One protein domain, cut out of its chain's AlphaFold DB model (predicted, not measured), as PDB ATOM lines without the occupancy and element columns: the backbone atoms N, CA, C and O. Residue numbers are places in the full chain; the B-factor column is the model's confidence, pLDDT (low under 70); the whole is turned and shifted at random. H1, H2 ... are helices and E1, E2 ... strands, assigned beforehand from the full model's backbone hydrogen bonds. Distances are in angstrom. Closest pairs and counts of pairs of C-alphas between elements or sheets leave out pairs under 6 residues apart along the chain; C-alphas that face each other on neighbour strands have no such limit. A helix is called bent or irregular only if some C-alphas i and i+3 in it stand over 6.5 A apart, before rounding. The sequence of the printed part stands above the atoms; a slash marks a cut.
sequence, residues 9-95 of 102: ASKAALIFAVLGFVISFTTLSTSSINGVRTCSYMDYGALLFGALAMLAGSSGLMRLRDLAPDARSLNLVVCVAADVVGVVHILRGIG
ATOM      1  N   ALA A   9      43.346  17.235  61.611       78.88
ATOM      2  CA  ALA A   9      43.258  16.059  60.741       78.88
ATOM      3  C   ALA A   9      41.876  15.937  60.083       78.88
ATOM      4  O   ALA A   9      41.782  15.760  58.873       78.88
ATOM      5  N   SER A  10      40.803  16.137  60.852       78.81
ATOM      6  CA  SER A  10      39.423  16.094  60.348       78.81
ATOM      7  C   SER A  10      39.154  17.192  59.317       78.81
ATOM      8  O   SER A  10      38.462  16.964  58.329       78.81
ATOM      9  N   LYS A  11      39.727  18.386  59.522       84.25
ATOM     10  CA  LYS A  11      39.651  19.484  58.549       84.25
ATOM     11  C   LYS A  11      40.408  19.153  57.269       84.25
ATOM     12  O   LYS A  11      39.865  19.358  56.190       84.25
ATOM     13  N   ALA A  12      41.626  18.625  57.385       81.69
ATOM     14  CA  ALA A  12      42.409  18.192  56.232       81.69
ATOM     15  C   ALA A  12      41.680  17.092  55.444       81.69
ATOM     16  O   ALA A  12      41.576  17.190  54.225       81.69
ATOM     17  N   ALA A  13      41.094  16.110  56.136       79.12
ATOM     18  CA  ALA A  13      40.313  15.039  55.526       79.12
ATOM     19  C   ALA A  13      39.109  15.582  54.742       79.12
ATOM     20  O   ALA A  13      38.908  15.208  53.590       79.12
ATOM     21  N   LEU A  14      38.365  16.531  55.323       81.31
ATOM     22  CA  LEU A  14      37.270  17.229  54.644       81.31
ATOM     23  C   LEU A  14      37.745  17.986  53.400       81.31
ATOM     24  O   LEU A  14      37.123  17.885  52.345       81.31
ATOM     25  N   ILE A  15      38.847  18.730  53.509       86.12
ATOM     26  CA  ILE A  15      39.403  19.497  52.390       86.12
ATOM     27  C   ILE A  15      39.814  18.555  51.256       86.12
ATOM     28  O   ILE A  15      39.427  18.786  50.115       86.12
ATOM     29  N   PHE A  16      40.538  17.474  51.548       84.25
ATOM     30  CA  PHE A  16      40.953  16.512  50.525       84.25
ATOM     31  C   PHE A  16      39.769  15.776  49.899       84.25
ATOM     32  O   PHE A  16      39.738  15.616  48.681       84.25
ATOM     33  N   ALA A  17      38.766  15.404  50.697       76.62
ATOM     34  CA  ALA A  17      37.546  14.779  50.199       76.62
ATOM     35  C   ALA A  17      36.786  15.687  49.216       76.62
ATOM     36  O   ALA A  17      36.257  15.204  48.218       76.62
ATOM     37  N   VAL A  18      36.755  17.001  49.467       83.81
ATOM     38  CA  VAL A  18      36.146  17.976  48.549       83.81
ATOM     39  C   VAL A  18      37.033  18.218  47.327       83.81
ATOM     40  O   VAL A  18      36.530  18.248  46.206       83.81
ATOM     41  N   LEU A  19      38.348  18.360  47.510       80.31
ATOM     42  CA  LEU A  19      39.281  18.580  46.402       80.31
ATOM     43  C   LEU A  19      39.289  17.420  45.406       80.31
ATOM     44  O   LEU A  19      39.395  17.676  44.210       80.31
ATOM     45  N   GLY A  20      39.101  16.181  45.864       73.06
ATOM     46  CA  GLY A  20      38.983  15.020  44.980       73.06
ATOM     47  C   GLY A  20      37.806  15.097  44.003       73.06
ATOM     48  O   GLY A  20      37.878  14.510  42.927       73.06
ATOM     49  N   PHE A  21      36.749  15.848  44.332       75.81
ATOM     50  CA  PHE A  21      35.621  16.057  43.421       75.81
ATOM     51  C   PHE A  21      35.915  17.119  42.364       75.81
ATOM     52  O   PHE A  21      35.329  17.076  41.282       75.81
ATOM     53  N   VAL A  22      36.766  18.090  42.701       81.31
ATOM     54  CA  VAL A  22      37.024  19.286  41.891       81.31
ATOM     55  C   VAL A  22      38.229  19.088  40.977       81.31
ATOM     56  O   VAL A  22      38.217  19.542  39.835       81.31
ATOM     57  N   ILE A  23      39.276  18.426  41.470       79.56
ATOM     58  CA  ILE A  23      40.527  18.237  40.744       79.56
ATOM     59  C   ILE A  23      40.525  16.850  40.113       79.56
ATOM     60  O   ILE A  23      40.773  15.847  40.781       79.56
ATOM     61  N   SER A  24      40.304  16.828  38.804       76.56
ATOM     62  CA  SER A  24      40.363  15.622  37.987       76.56
ATOM     63  C   SER A  24      41.468  15.751  36.947       76.56
ATOM     64  O   SER A  24      41.488  16.691  36.155       76.56
ATOM     65  N   PHE A  25      42.377  14.778  36.934       80.19
ATOM     66  CA  PHE A  25      43.404  14.629  35.905       80.19
ATOM     67  C   PHE A  25      43.160  13.308  35.198       80.19
ATOM     68  O   PHE A  25      43.707  12.266  35.557       80.19
ATOM     69  N   THR A  26      42.274  13.365  34.209       81.88
ATOM     70  CA  THR A  26      41.802  12.189  33.490       81.88
ATOM     71  C   THR A  26      42.705  11.876  32.310       81.88
ATOM     72  O   THR A  26      42.947  12.732  31.462       81.88
ATOM     73  N   THR A  27      43.127  10.625  32.210       77.00
ATOM     74  CA  THR A  27      43.809  10.079  31.040       77.00
ATOM     75  C   THR A  27      42.875   9.062  30.410       77.00
ATOM     76  O   THR A  27      42.480   8.099  31.065       77.00
ATOM     77  N   LEU A  28      42.493   9.294  29.158       78.50
ATOM     78  CA  LEU A  28      41.677   8.375  28.375       78.50
ATOM     79  C   LEU A  28      42.551   7.809  27.258       78.50
ATOM     80  O   LEU A  28      43.031   8.553  26.406       78.50
ATOM     81  N   SER A  29      42.771   6.498  27.269       72.94
ATOM     82  CA  SER A  29      43.522   5.800  26.235       72.94
ATOM     83  C   SER A  29      42.642   4.720  25.626       72.94
ATOM     84  O   SER A  29      42.314   3.722  26.262       72.94
ATOM     85  N   THR A  30      42.218   4.944  24.387       71.69
ATOM     86  CA  THR A  30      41.471   3.969  23.593       71.69
ATOM     87  C   THR A  30      42.425   3.324  22.603       71.69
ATOM     88  O   THR A  30      42.876   3.986  21.669       71.69
ATOM     89  N   SER A  31      42.730   2.044  22.796       70.06
ATOM     90  CA  SER A  31      43.550   1.264  21.870       70.06
ATOM     91  C   SER A  31      42.704   0.169  21.230       70.06
ATOM     92  O   SER A  31      41.824  -0.405  21.869       70.06
ATOM     93  N   SER A  32      42.928  -0.109  19.948       69.69
ATOM     94  CA  SER A  32      42.319  -1.252  19.268       69.69
ATOM     95  C   SER A  32      43.421  -2.202  18.828       69.69
ATOM     96  O   SER A  32      44.174  -1.887  17.908       69.69
ATOM     97  N   ILE A  33      43.512  -3.364  19.470       68.56
ATOM     98  CA  ILE A  33      44.462  -4.413  19.094       68.56
ATOM     99  C   ILE A  33      43.638  -5.644  18.712       68.56
ATOM    100  O   ILE A  33      42.790  -6.086  19.482       68.56
ATOM    101  N   ASN A  34      43.845  -6.164  17.497       69.19
ATOM    102  CA  ASN A  34      43.105  -7.308  16.938       69.19
ATOM    103  C   ASN A  34      41.567  -7.166  16.982       69.19
ATOM    104  O   ASN A  34      40.855  -8.125  17.260       69.19
ATOM    105  N   GLY A  35      41.037  -5.964  16.727       74.12
ATOM    106  CA  GLY A  35      39.587  -5.713  16.702       74.12
ATOM    107  C   GLY A  35      38.921  -5.578  18.079       74.12
ATOM    108  O   GLY A  35      37.752  -5.206  18.146       74.12
ATOM    109  N   VAL A  36      39.655  -5.794  19.176       72.69
ATOM    110  CA  VAL A  36      39.171  -5.548  20.541       72.69
ATOM    111  C   VAL A  36      39.505  -4.108  20.928       72.69
ATOM    112  O   VAL A  36      40.675  -3.725  20.968       72.69
ATOM    113  N   ARG A  37      38.476  -3.295  21.203       71.00
ATOM    114  CA  ARG A  37      38.643  -1.958  21.790       71.00
ATOM    115  C   ARG A  37      38.946  -2.098  23.280       71.00
ATOM    116  O   ARG A  37      38.063  -2.444  24.056       71.00
ATOM    117  N   THR A  38      40.169  -1.784  23.684       75.25
ATOM    118  CA  THR A  38      40.535  -1.564  25.083       75.25
ATOM    119  C   THR A  38      40.412  -0.076  25.396       75.25
ATOM    120  O   THR A  38      41.157   0.757  24.879       75.25
ATOM    121  N   CYS A  39      39.430   0.267  26.227       76.00
ATOM    122  CA  CYS A  39      39.264   1.603  26.784       76.00
ATOM    123  C   CYS A  39      39.891   1.609  28.177       76.00
ATOM    124  O   CYS A  39      39.430   0.898  29.067       76.00
ATOM    125  N   SER A  40      40.962   2.376  28.346       75.62
ATOM    126  CA  SER A  40      41.593   2.619  29.637       75.62
ATOM    127  C   SER A  40      41.288   4.048  30.063       75.62
ATOM    128  O   SER A  40      41.615   4.997  29.348       75.62
ATOM    129  N   TYR A  41      40.635   4.197  31.210       80.94
ATOM    130  CA  TYR A  41      40.377   5.484  31.839       80.94
ATOM    131  C   TYR A  41      41.021   5.502  33.216       80.94
ATOM    132  O   TYR A  41      40.851   4.566  33.996       80.94
ATOM    133  N   MET A  42      41.726   6.587  33.523       82.69
ATOM    134  CA  MET A  42      42.284   6.795  34.850       82.69
ATOM    135  C   MET A  42      42.248   8.276  35.220       82.69
ATOM    136  O   MET A  42      42.795   9.106  34.497       82.69
ATOM    137  N   ASP A  43      41.613   8.611  36.338       86.38
ATOM    138  CA  ASP A  43      41.624   9.936  36.954       86.38
ATOM    139  C   ASP A  43      42.592   9.951  38.141       86.38
ATOM    140  O   ASP A  43      42.273   9.542  39.261       86.38
ATOM    141  N   TYR A  44      43.800  10.450  37.882       83.81
ATOM    142  CA  TYR A  44      44.857  10.565  38.884       83.81
ATOM    143  C   TYR A  44      44.540  11.598  39.968       83.81
ATOM    144  O   TYR A  44      45.024  11.463  41.091       83.81
ATOM    145  N   GLY A  45      43.722  12.609  39.657       84.44
ATOM    146  CA  GLY A  45      43.289  13.614  40.627       84.44
ATOM    147  C   GLY A  45      42.396  12.979  41.687       84.44
ATOM    148  O   GLY A  45      42.713  13.026  42.879       84.44
ATOM    149  N   ALA A  46      41.355  12.274  41.242       85.25
ATOM    150  CA  ALA A  46      40.476  11.527  42.134       85.25
ATOM    151  C   ALA A  46      41.253  10.482  42.960       85.25
ATOM    152  O   ALA A  46      41.041  10.378  44.168       85.25
ATOM    153  N   LEU A  47      42.210   9.766  42.357       86.38
ATOM    154  CA  LEU A  47      43.044   8.793  43.076       86.38
ATOM    155  C   LEU A  47      43.900   9.436  44.171       86.38
ATOM    156  O   LEU A  47      43.891   8.970  45.311       86.38
ATOM    157  N   LEU A  48      44.632  10.502  43.839       89.12
ATOM    158  CA  LEU A  48      45.550  11.153  44.769       89.12
ATOM    159  C   LEU A  48      44.796  11.764  45.954       89.12
ATOM    160  O   LEU A  48      45.138  11.508  47.108       89.12
ATOM    161  N   PHE A  49      43.753  12.548  45.683       88.56
ATOM    162  CA  PHE A  49      42.980  13.200  46.738       88.56
ATOM    163  C   PHE A  49      42.121  12.212  47.528       88.56
ATOM    164  O   PHE A  49      41.984  12.380  48.740       88.56
ATOM    165  N   GLY A  50      41.619  11.147  46.894       86.12
ATOM    166  CA  GLY A  50      40.946  10.049  47.585       86.12
ATOM    167  C   GLY A  50      41.868   9.339  48.580       86.12
ATOM    168  O   GLY A  50      41.493   9.141  49.735       86.12
ATOM    169  N   ALA A  51      43.108   9.045  48.177       89.75
ATOM    170  CA  ALA A  51      44.111   8.454  49.062       89.75
ATOM    171  C   ALA A  51      44.501   9.397  50.214       89.75
ATOM    172  O   ALA A  51      44.569   8.970  51.366       89.75
ATOM    173  N   LEU A  52      44.708  10.690  49.937       89.06
ATOM    174  CA  LEU A  52      45.004  11.685  50.974       89.06
ATOM    175  C   LEU A  52      43.844  11.863  51.961       89.06
ATOM    176  O   LEU A  52      44.088  11.990  53.162       89.06
ATOM    177  N   ALA A  53      42.596  11.828  51.483       88.31
ATOM    178  CA  ALA A  53      41.413  11.858  52.336       88.31
ATOM    179  C   ALA A  53      41.374  10.644  53.277       88.31
ATOM    180  O   ALA A  53      41.163  10.833  54.474       88.31
ATOM    181  N   MET A  54      41.677   9.440  52.772       88.81
ATOM    182  CA  MET A  54      41.754   8.235  53.606       88.81
ATOM    183  C   MET A  54      42.883   8.302  54.641       88.81
ATOM    184  O   MET A  54      42.703   7.970  55.810       88.81
ATOM    185  N   LEU A  55      44.072   8.767  54.247       89.75
ATOM    186  CA  LEU A  55      45.199   8.907  55.175       89.75
ATOM    187  C   LEU A  55      44.897   9.937  56.276       89.75
ATOM    188  O   LEU A  55      45.206   9.718  57.452       89.75
ATOM    189  N   ALA A  56      44.263  11.053  55.917       87.94
ATOM    190  CA  ALA A  56      43.851  12.079  56.866       87.94
ATOM    191  C   ALA A  56      42.716  11.596  57.794       87.94
ATOM    192  O   ALA A  56      42.778  11.837  58.999       87.94
ATOM    193  N   GLY A  57      41.721  10.872  57.268       85.25
ATOM    194  CA  GLY A  57      40.637  10.270  58.054       85.25
ATOM    195  C   GLY A  57      41.158   9.224  59.040       85.25
ATOM    196  O   GLY A  57      40.941   9.332  60.250       85.25
ATOM    197  N   SER A  58      41.966   8.286  58.548       89.31
ATOM    198  CA  SER A  58      42.610   7.242  59.354       89.31
ATOM    199  C   SER A  58      43.530   7.812  60.443       89.31
ATOM    200  O   SER A  58      43.495   7.363  61.591       89.31
ATOM    201  N   SER A  59      44.329   8.839  60.136       87.25
ATOM    202  CA  SER A  59      45.173   9.498  61.148       87.25
ATOM    203  C   SER A  59      44.355  10.273  62.192       87.25
ATOM    204  O   SER A  59      44.707  10.263  63.376       87.25
ATOM    205  N   GLY A  60      43.232  10.880  61.796       84.81
ATOM    206  CA  GLY A  60      42.267  11.489  62.716       84.81
ATOM    207  C   GLY A  60      41.624  10.467  63.660       84.81
ATOM    208  O   GLY A  60      41.509  10.727  64.858       84.81
ATOM    209  N   LEU A  61      41.305   9.272  63.155       85.56
ATOM    210  CA  LEU A  61      40.811   8.142  63.952       85.56
ATOM    211  C   LEU A  61      41.831   7.669  64.999       85.56
ATOM    212  O   LEU A  61      41.452   7.379  66.135       85.56
ATOM    213  N   MET A  62      43.125   7.641  64.666       86.50
ATOM    214  CA  MET A  62      44.180   7.267  65.622       86.50
ATOM    215  C   MET A  62      44.314   8.280  66.768       86.50
ATOM    216  O   MET A  62      44.492   7.894  67.922       86.50
ATOM    217  N   ARG A  63      44.175   9.573  66.458       84.69
ATOM    218  CA  ARG A  63      44.273  10.690  67.418       84.69
ATOM    219  C   ARG A  63      42.972  10.934  68.189       84.69
ATOM    220  O   ARG A  63      42.915  11.781  69.073       84.69
ATOM    221  N   LEU A  64      41.914  10.183  67.890       82.75
ATOM    222  CA  LEU A  64      40.578  10.393  68.443       82.75
ATOM    223  C   LEU A  64      40.482  10.129  69.956       82.75
ATOM    224  O   LEU A  64      39.516  10.535  70.601       82.75
ATOM    225  N   ARG A  65      41.448   9.400  70.524       81.50
ATOM    226  CA  ARG A  65      41.545   9.149  71.971       81.50
ATOM    227  C   ARG A  65      42.055  10.361  72.749       81.50
ATOM    228  O   ARG A  65      41.745  10.461  73.930       81.50
ATOM    229  N   ASP A  66      42.752  11.274  72.078       83.94
ATOM    230  CA  ASP A  66      43.346  12.470  72.684       83.94
ATOM    231  C   ASP A  66      42.371  13.663  72.695       83.94
ATOM    232  O   ASP A  66      42.692  14.738  73.198       83.94
ATOM    233  N   LEU A  67      41.174  13.494  72.119       80.94
ATOM    234  CA  LEU A  67      40.145  14.528  72.043       80.94
ATOM    235  C   LEU A  67      39.183  14.472  73.232       80.94
ATOM    236  O   LEU A  67      38.841  13.402  73.738       80.94
ATOM    237  N   ALA A  68      38.667  15.646  73.599       82.00
ATOM    238  CA  ALA A  68      37.587  15.779  74.565       82.00
ATOM    239  C   ALA A  68      36.332  14.979  74.118       82.00
ATOM    240  O   ALA A  68      36.059  14.866  72.916       82.00
ATOM    241  N   PRO A  69      35.582  14.372  75.060       78.88
ATOM    242  CA  PRO A  69      34.514  13.411  74.758       78.88
ATOM    243  C   PRO A  69      33.360  13.994  73.926       78.88
ATOM    244  O   PRO A  69      32.755  13.282  73.127       78.88
ATOM    245  N   ASP A  70      33.098  15.287  74.070       79.56
ATOM    246  CA  ASP A  70      32.142  16.085  73.301       79.56
ATOM    247  C   ASP A  70      32.574  16.297  71.838       79.56
ATOM    248  O   ASP A  70      31.750  16.223  70.924       79.56
ATOM    249  N   ALA A  71      33.871  16.486  71.583       79.31
ATOM    250  CA  ALA A  71      34.418  16.600  70.231       79.31
ATOM    251  C   ALA A  71      34.625  15.231  69.554       79.31
ATOM    252  O   ALA A  71      34.690  15.137  68.325       79.31
ATOM    253  N   ARG A  72      34.733  14.156  70.337       83.25
ATOM    254  CA  ARG A  72      35.112  12.819  69.866       83.25
ATOM    255  C   ARG A  72      34.136  12.220  68.856       83.25
ATOM    256  O   ARG A  72      34.563  11.744  67.807       83.25
ATOM    257  N   SER A  73      32.838  12.251  69.154       83.81
ATOM    258  CA  SER A  73      31.790  11.684  68.291       83.81
ATOM    259  C   SER A  73      31.729  12.393  66.935       83.81
ATOM    260  O   SER A  73      31.675  11.749  65.892       83.81
ATOM    261  N   LEU A  74      31.832  13.722  66.951       83.38
ATOM    262  CA  LEU A  74      31.861  14.561  65.756       83.38
ATOM    263  C   LEU A  74      33.065  14.254  64.865       83.38
ATOM    264  O   LEU A  74      32.915  14.059  63.661       83.38
ATOM    265  N   ASN A  75      34.256  14.177  65.458       84.25
ATOM    266  CA  ASN A  75      35.471  13.875  64.709       84.25
ATOM    267  C   ASN A  75      35.452  12.441  64.157       84.25
ATOM    268  O   ASN A  75      35.912  12.236  63.037       84.25
ATOM    269  N   LEU A  76      34.856  11.482  64.877       86.75
ATOM    270  CA  LEU A  76      34.686  10.108  64.396       86.75
ATOM    271  C   LEU A  76      33.833  10.069  63.130       86.75
ATOM    272  O   LEU A  76      34.260   9.504  62.129       86.75
ATOM    273  N   VAL A  77      32.656  10.702  63.162       89.12
ATOM    274  CA  VAL A  77      31.742  10.735  62.011       89.12
ATOM    275  C   VAL A  77      32.418  11.377  60.802       89.12
ATOM    276  O   VAL A  77      32.327  10.840  59.703       89.12
ATOM    277  N   VAL A  78      33.140  12.486  60.997       87.88
ATOM    278  CA  VAL A  78      33.846  13.172  59.904       87.88
ATOM    279  C   VAL A  78      34.979  12.321  59.331       87.88
ATOM    280  O   VAL A  78      35.097  12.238  58.112       87.88
ATOM    281  N   CYS A  79      35.786  11.667  60.172       87.62
ATOM    282  CA  CYS A  79      36.878  10.813  59.698       87.62
ATOM    283  C   CYS A  79      36.348   9.605  58.917       87.62
ATOM    284  O   CYS A  79      36.814   9.346  57.813       87.62
ATOM    285  N   VAL A  80      35.321   8.927  59.441       90.06
ATOM    286  CA  VAL A  80      34.692   7.782  58.766       90.06
ATOM    287  C   VAL A  80      34.050   8.209  57.444       90.06
ATOM    288  O   VAL A  80      34.220   7.533  56.433       90.06
ATOM    289  N   ALA A  81      33.346   9.344  57.416       89.44
ATOM    290  CA  ALA A  81      32.768   9.864  56.181       89.44
ATOM    291  C   ALA A  81      33.851  10.207  55.144       89.44
ATOM    292  O   ALA A  81      33.688   9.887  53.969       89.44
ATOM    293  N   ALA A  82      34.965  10.813  55.569       88.69
ATOM    294  CA  ALA A  82      36.082  11.122  54.683       88.69
ATOM    295  C   ALA A  82      36.739   9.857  54.111       88.69
ATOM    296  O   ALA A  82      37.042   9.836  52.921       88.69
ATOM    297  N   ASP A  83      36.887   8.792  54.908       88.31
ATOM    298  CA  ASP A  83      37.405   7.505  54.430       88.31
ATOM    299  C   ASP A  83      36.480   6.888  53.372       88.31
ATOM    300  O   ASP A  83      36.940   6.487  52.303       88.31
ATOM    301  N   VAL A  84      35.164   6.870  53.621       92.00
ATOM    302  CA  VAL A  84      34.170   6.369  52.654       92.00
ATOM    303  C   VAL A  84      34.224   7.172  51.355       92.00
ATOM    304  O   VAL A  84      34.252   6.597  50.267       92.00
ATOM    305  N   VAL A  85      34.283   8.501  51.450       88.94
ATOM    306  CA  VAL A  85      34.412   9.374  50.277       88.94
ATOM    307  C   VAL A  85      35.738   9.130  49.554       88.94
ATOM    308  O   VAL A  85      35.753   9.107  48.325       88.94
ATOM    309  N   GLY A  86      36.834   8.902  50.278       87.75
ATOM    310  CA  GLY A  86      38.133   8.557  49.704       87.75
ATOM    311  C   GLY A  86      38.088   7.259  48.896       87.75
ATOM    312  O   GLY A  86      38.553   7.235  47.758       87.75
ATOM    313  N   VAL A  87      37.425   6.218  49.414       89.81
ATOM    314  CA  VAL A  87      37.189   4.965  48.675       89.81
ATOM    315  C   VAL A  87      36.392   5.227  47.398       89.81
ATOM    316  O   VAL A  87      36.789   4.773  46.327       89.81
ATOM    317  N   VAL A  88      35.303   5.996  47.473       89.00
ATOM    318  CA  VAL A  88      34.496   6.342  46.288       89.00
ATOM    319  C   VAL A  88      35.335   7.076  45.237       89.00
ATOM    320  O   VAL A  88      35.226   6.768  44.050       89.00
ATOM    321  N   HIS A  89      36.213   7.991  45.652       87.62
ATOM    322  CA  HIS A  89      37.126   8.679  44.739       87.62
ATOM    323  C   HIS A  89      38.141   7.745  44.095       87.62
ATOM    324  O   HIS A  89      38.420   7.898  42.912       87.62
ATOM    325  N   ILE A  90      38.654   6.758  44.826       86.50
ATOM    326  CA  ILE A  90      39.563   5.758  44.261       86.50
ATOM    327  C   ILE A  90      38.835   4.910  43.210       86.50
ATOM    328  O   ILE A  90      39.351   4.715  42.111       86.50
ATOM    329  N   LEU A  91      37.611   4.461  43.510       86.19
ATOM    330  CA  LEU A  91      36.784   3.676  42.585       86.19
ATOM    331  C   LEU A  91      36.404   4.470  41.325       86.19
ATOM    332  O   LEU A  91      36.444   3.933  40.217       86.19
ATOM    333  N   ARG A  92      36.069   5.756  41.484       84.25
ATOM    334  CA  ARG A  92      35.858   6.694  40.371       84.25
ATOM    335  C   ARG A  92      37.153   6.929  39.593       84.25
ATOM    336  O   ARG A  92      37.146   6.947  38.368       84.25
ATOM    337  N   GLY A  93      38.260   7.049  40.315       82.69
ATOM    338  CA  GLY A  93      39.609   7.248  39.811       82.69
ATOM    339  C   GLY A  93      40.056   6.174  38.829       82.69
ATOM    340  O   GLY A  93      40.584   6.480  37.769       82.69
ATOM    341  N   ILE A  94      39.782   4.909  39.133       84.12
ATOM    342  CA  ILE A  94      40.098   3.790  38.232       84.12
ATOM    343  C   ILE A  94      39.014   3.521  37.177       84.12
ATOM    344  O   ILE A  94      39.079   2.521  36.468       84.12
ATOM    345  N   GLY A  95      37.989   4.373  37.088       75.19
ATOM    346  CA  GLY A  95      36.926   4.254  36.092       75.19
ATOM    347  C   GLY A  95      35.859   3.198  36.377       75.19
ATOM    348  O   GLY A  95      34.967   3.045  35.551       75.19
TER     349      GLY A  95
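Overview. This is residues 9 to 95 of the 102 residues of an uncharacterized protein of Roseovarius sp. JS7-11 (UniProt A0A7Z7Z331). Three helices stand side by side in an up-and-down bundle, and a long, thin hairpin of two strands, E1 and E2, runs on from one end of it to a tip, residues 32 to 37, that sticks out free. H2 and H3 form a long helical hairpin that turns back at the other end of the bundle, and the shorter H1 packs along both of them, on the part nearer the strands. The printed part has 87 residues, with three named helices and two named strands in the order H1, E1, E2, H2, H3; the sheet, in the order E1, E2, is antiparallel, and the class is mixed, helices and strands. The whole is loose, with a radius of gyration of the C-alphas of 16.7 A, and its outline is a rod that spans 62 by 19 by 13 A, its length made by the bundle and the strand hairpin together.

Along the chain. The printed part begins with H1, residues 9 to 22, which measures 20.1 A from C-alpha 9 at (43.258, 16.059, 60.741) to C-alpha 22. E1 follows with residues 26 to 33, 22.1 A long from first to last C-alpha. E2, residues 36 to 43, comes back over 22.7 A, from C-alpha 36 at (39.171, -5.548, 20.541) to C-alpha 43. H2, residues 44 to 65, begins directly after it and measures 33.3 A. H3, residues 69 to 93, is the longest helix by residues and measures 35.9 A, ending at C-alpha 93 at (39.609, 7.248, 39.811). H2 is irregular, with C-alphas 62 and 65 7.1 A apart, and H3 is only just irregular, with C-alphas 70 and 73 6.7 A apart.

Arrangement. H1, H2 and H3 form a bundle that is up and down, each helix running against the one before it in the chain. H1 and H2 touch, closest at the C-alphas of Ala 13 and Ala 53, 4.6 A apart, at a shallow tilt of 17 degrees, opposite ways. H1 and H3 touch, closest at the C-alphas of Ala 13 and Ala 82, 5.8 A apart, at a shallow tilt of 28 degrees, the same way. H2 and H3 are a helical hairpin; they touch with 51 pairs of C-alphas within 8 A, closest at Gly 50 and Gly 86, 3.8 A, at a shallow tilt of 21 degrees, opposite ways. The helix packing is mostly aligned. E1 and E2 are a hairpin of antiparallel neighbour strands, with 167 degrees between their directions; N 29 and O 40 are 2.8 A apart and N 38 and O 31 are 2.8 A apart, both within hydrogen-bond range. The closest C-alphas of E2 and H3 are those of Asp 43 and Gly 93, 4.4 A apart. H1 and E2 are apart, and E1 and H3 are only just apart, their closest C-alphas 8.3 A from each other. Of the O i to N i+4 pairs, 8 of 10 in H1, 17 of 18 in H2 and 19 of 21 in H3 are within hydrogen-bond range.

Size, cuts and confidence. The two C-alphas farthest apart are those of Asn 34 and Ala 68, 62.3 A, and the first and last printed C-alphas, Ala 9 and Gly 95, are 28.1 A apart. The centre of H2 is nearest to the mean of the C-alphas, at 7.0 A, and that of E1 is farthest, at 23.9 A. The printed part has no cut, and the four links between its elements are tight. The mean pLDDT of the printed part is 82.6, and residues 32 to 34 are under 70.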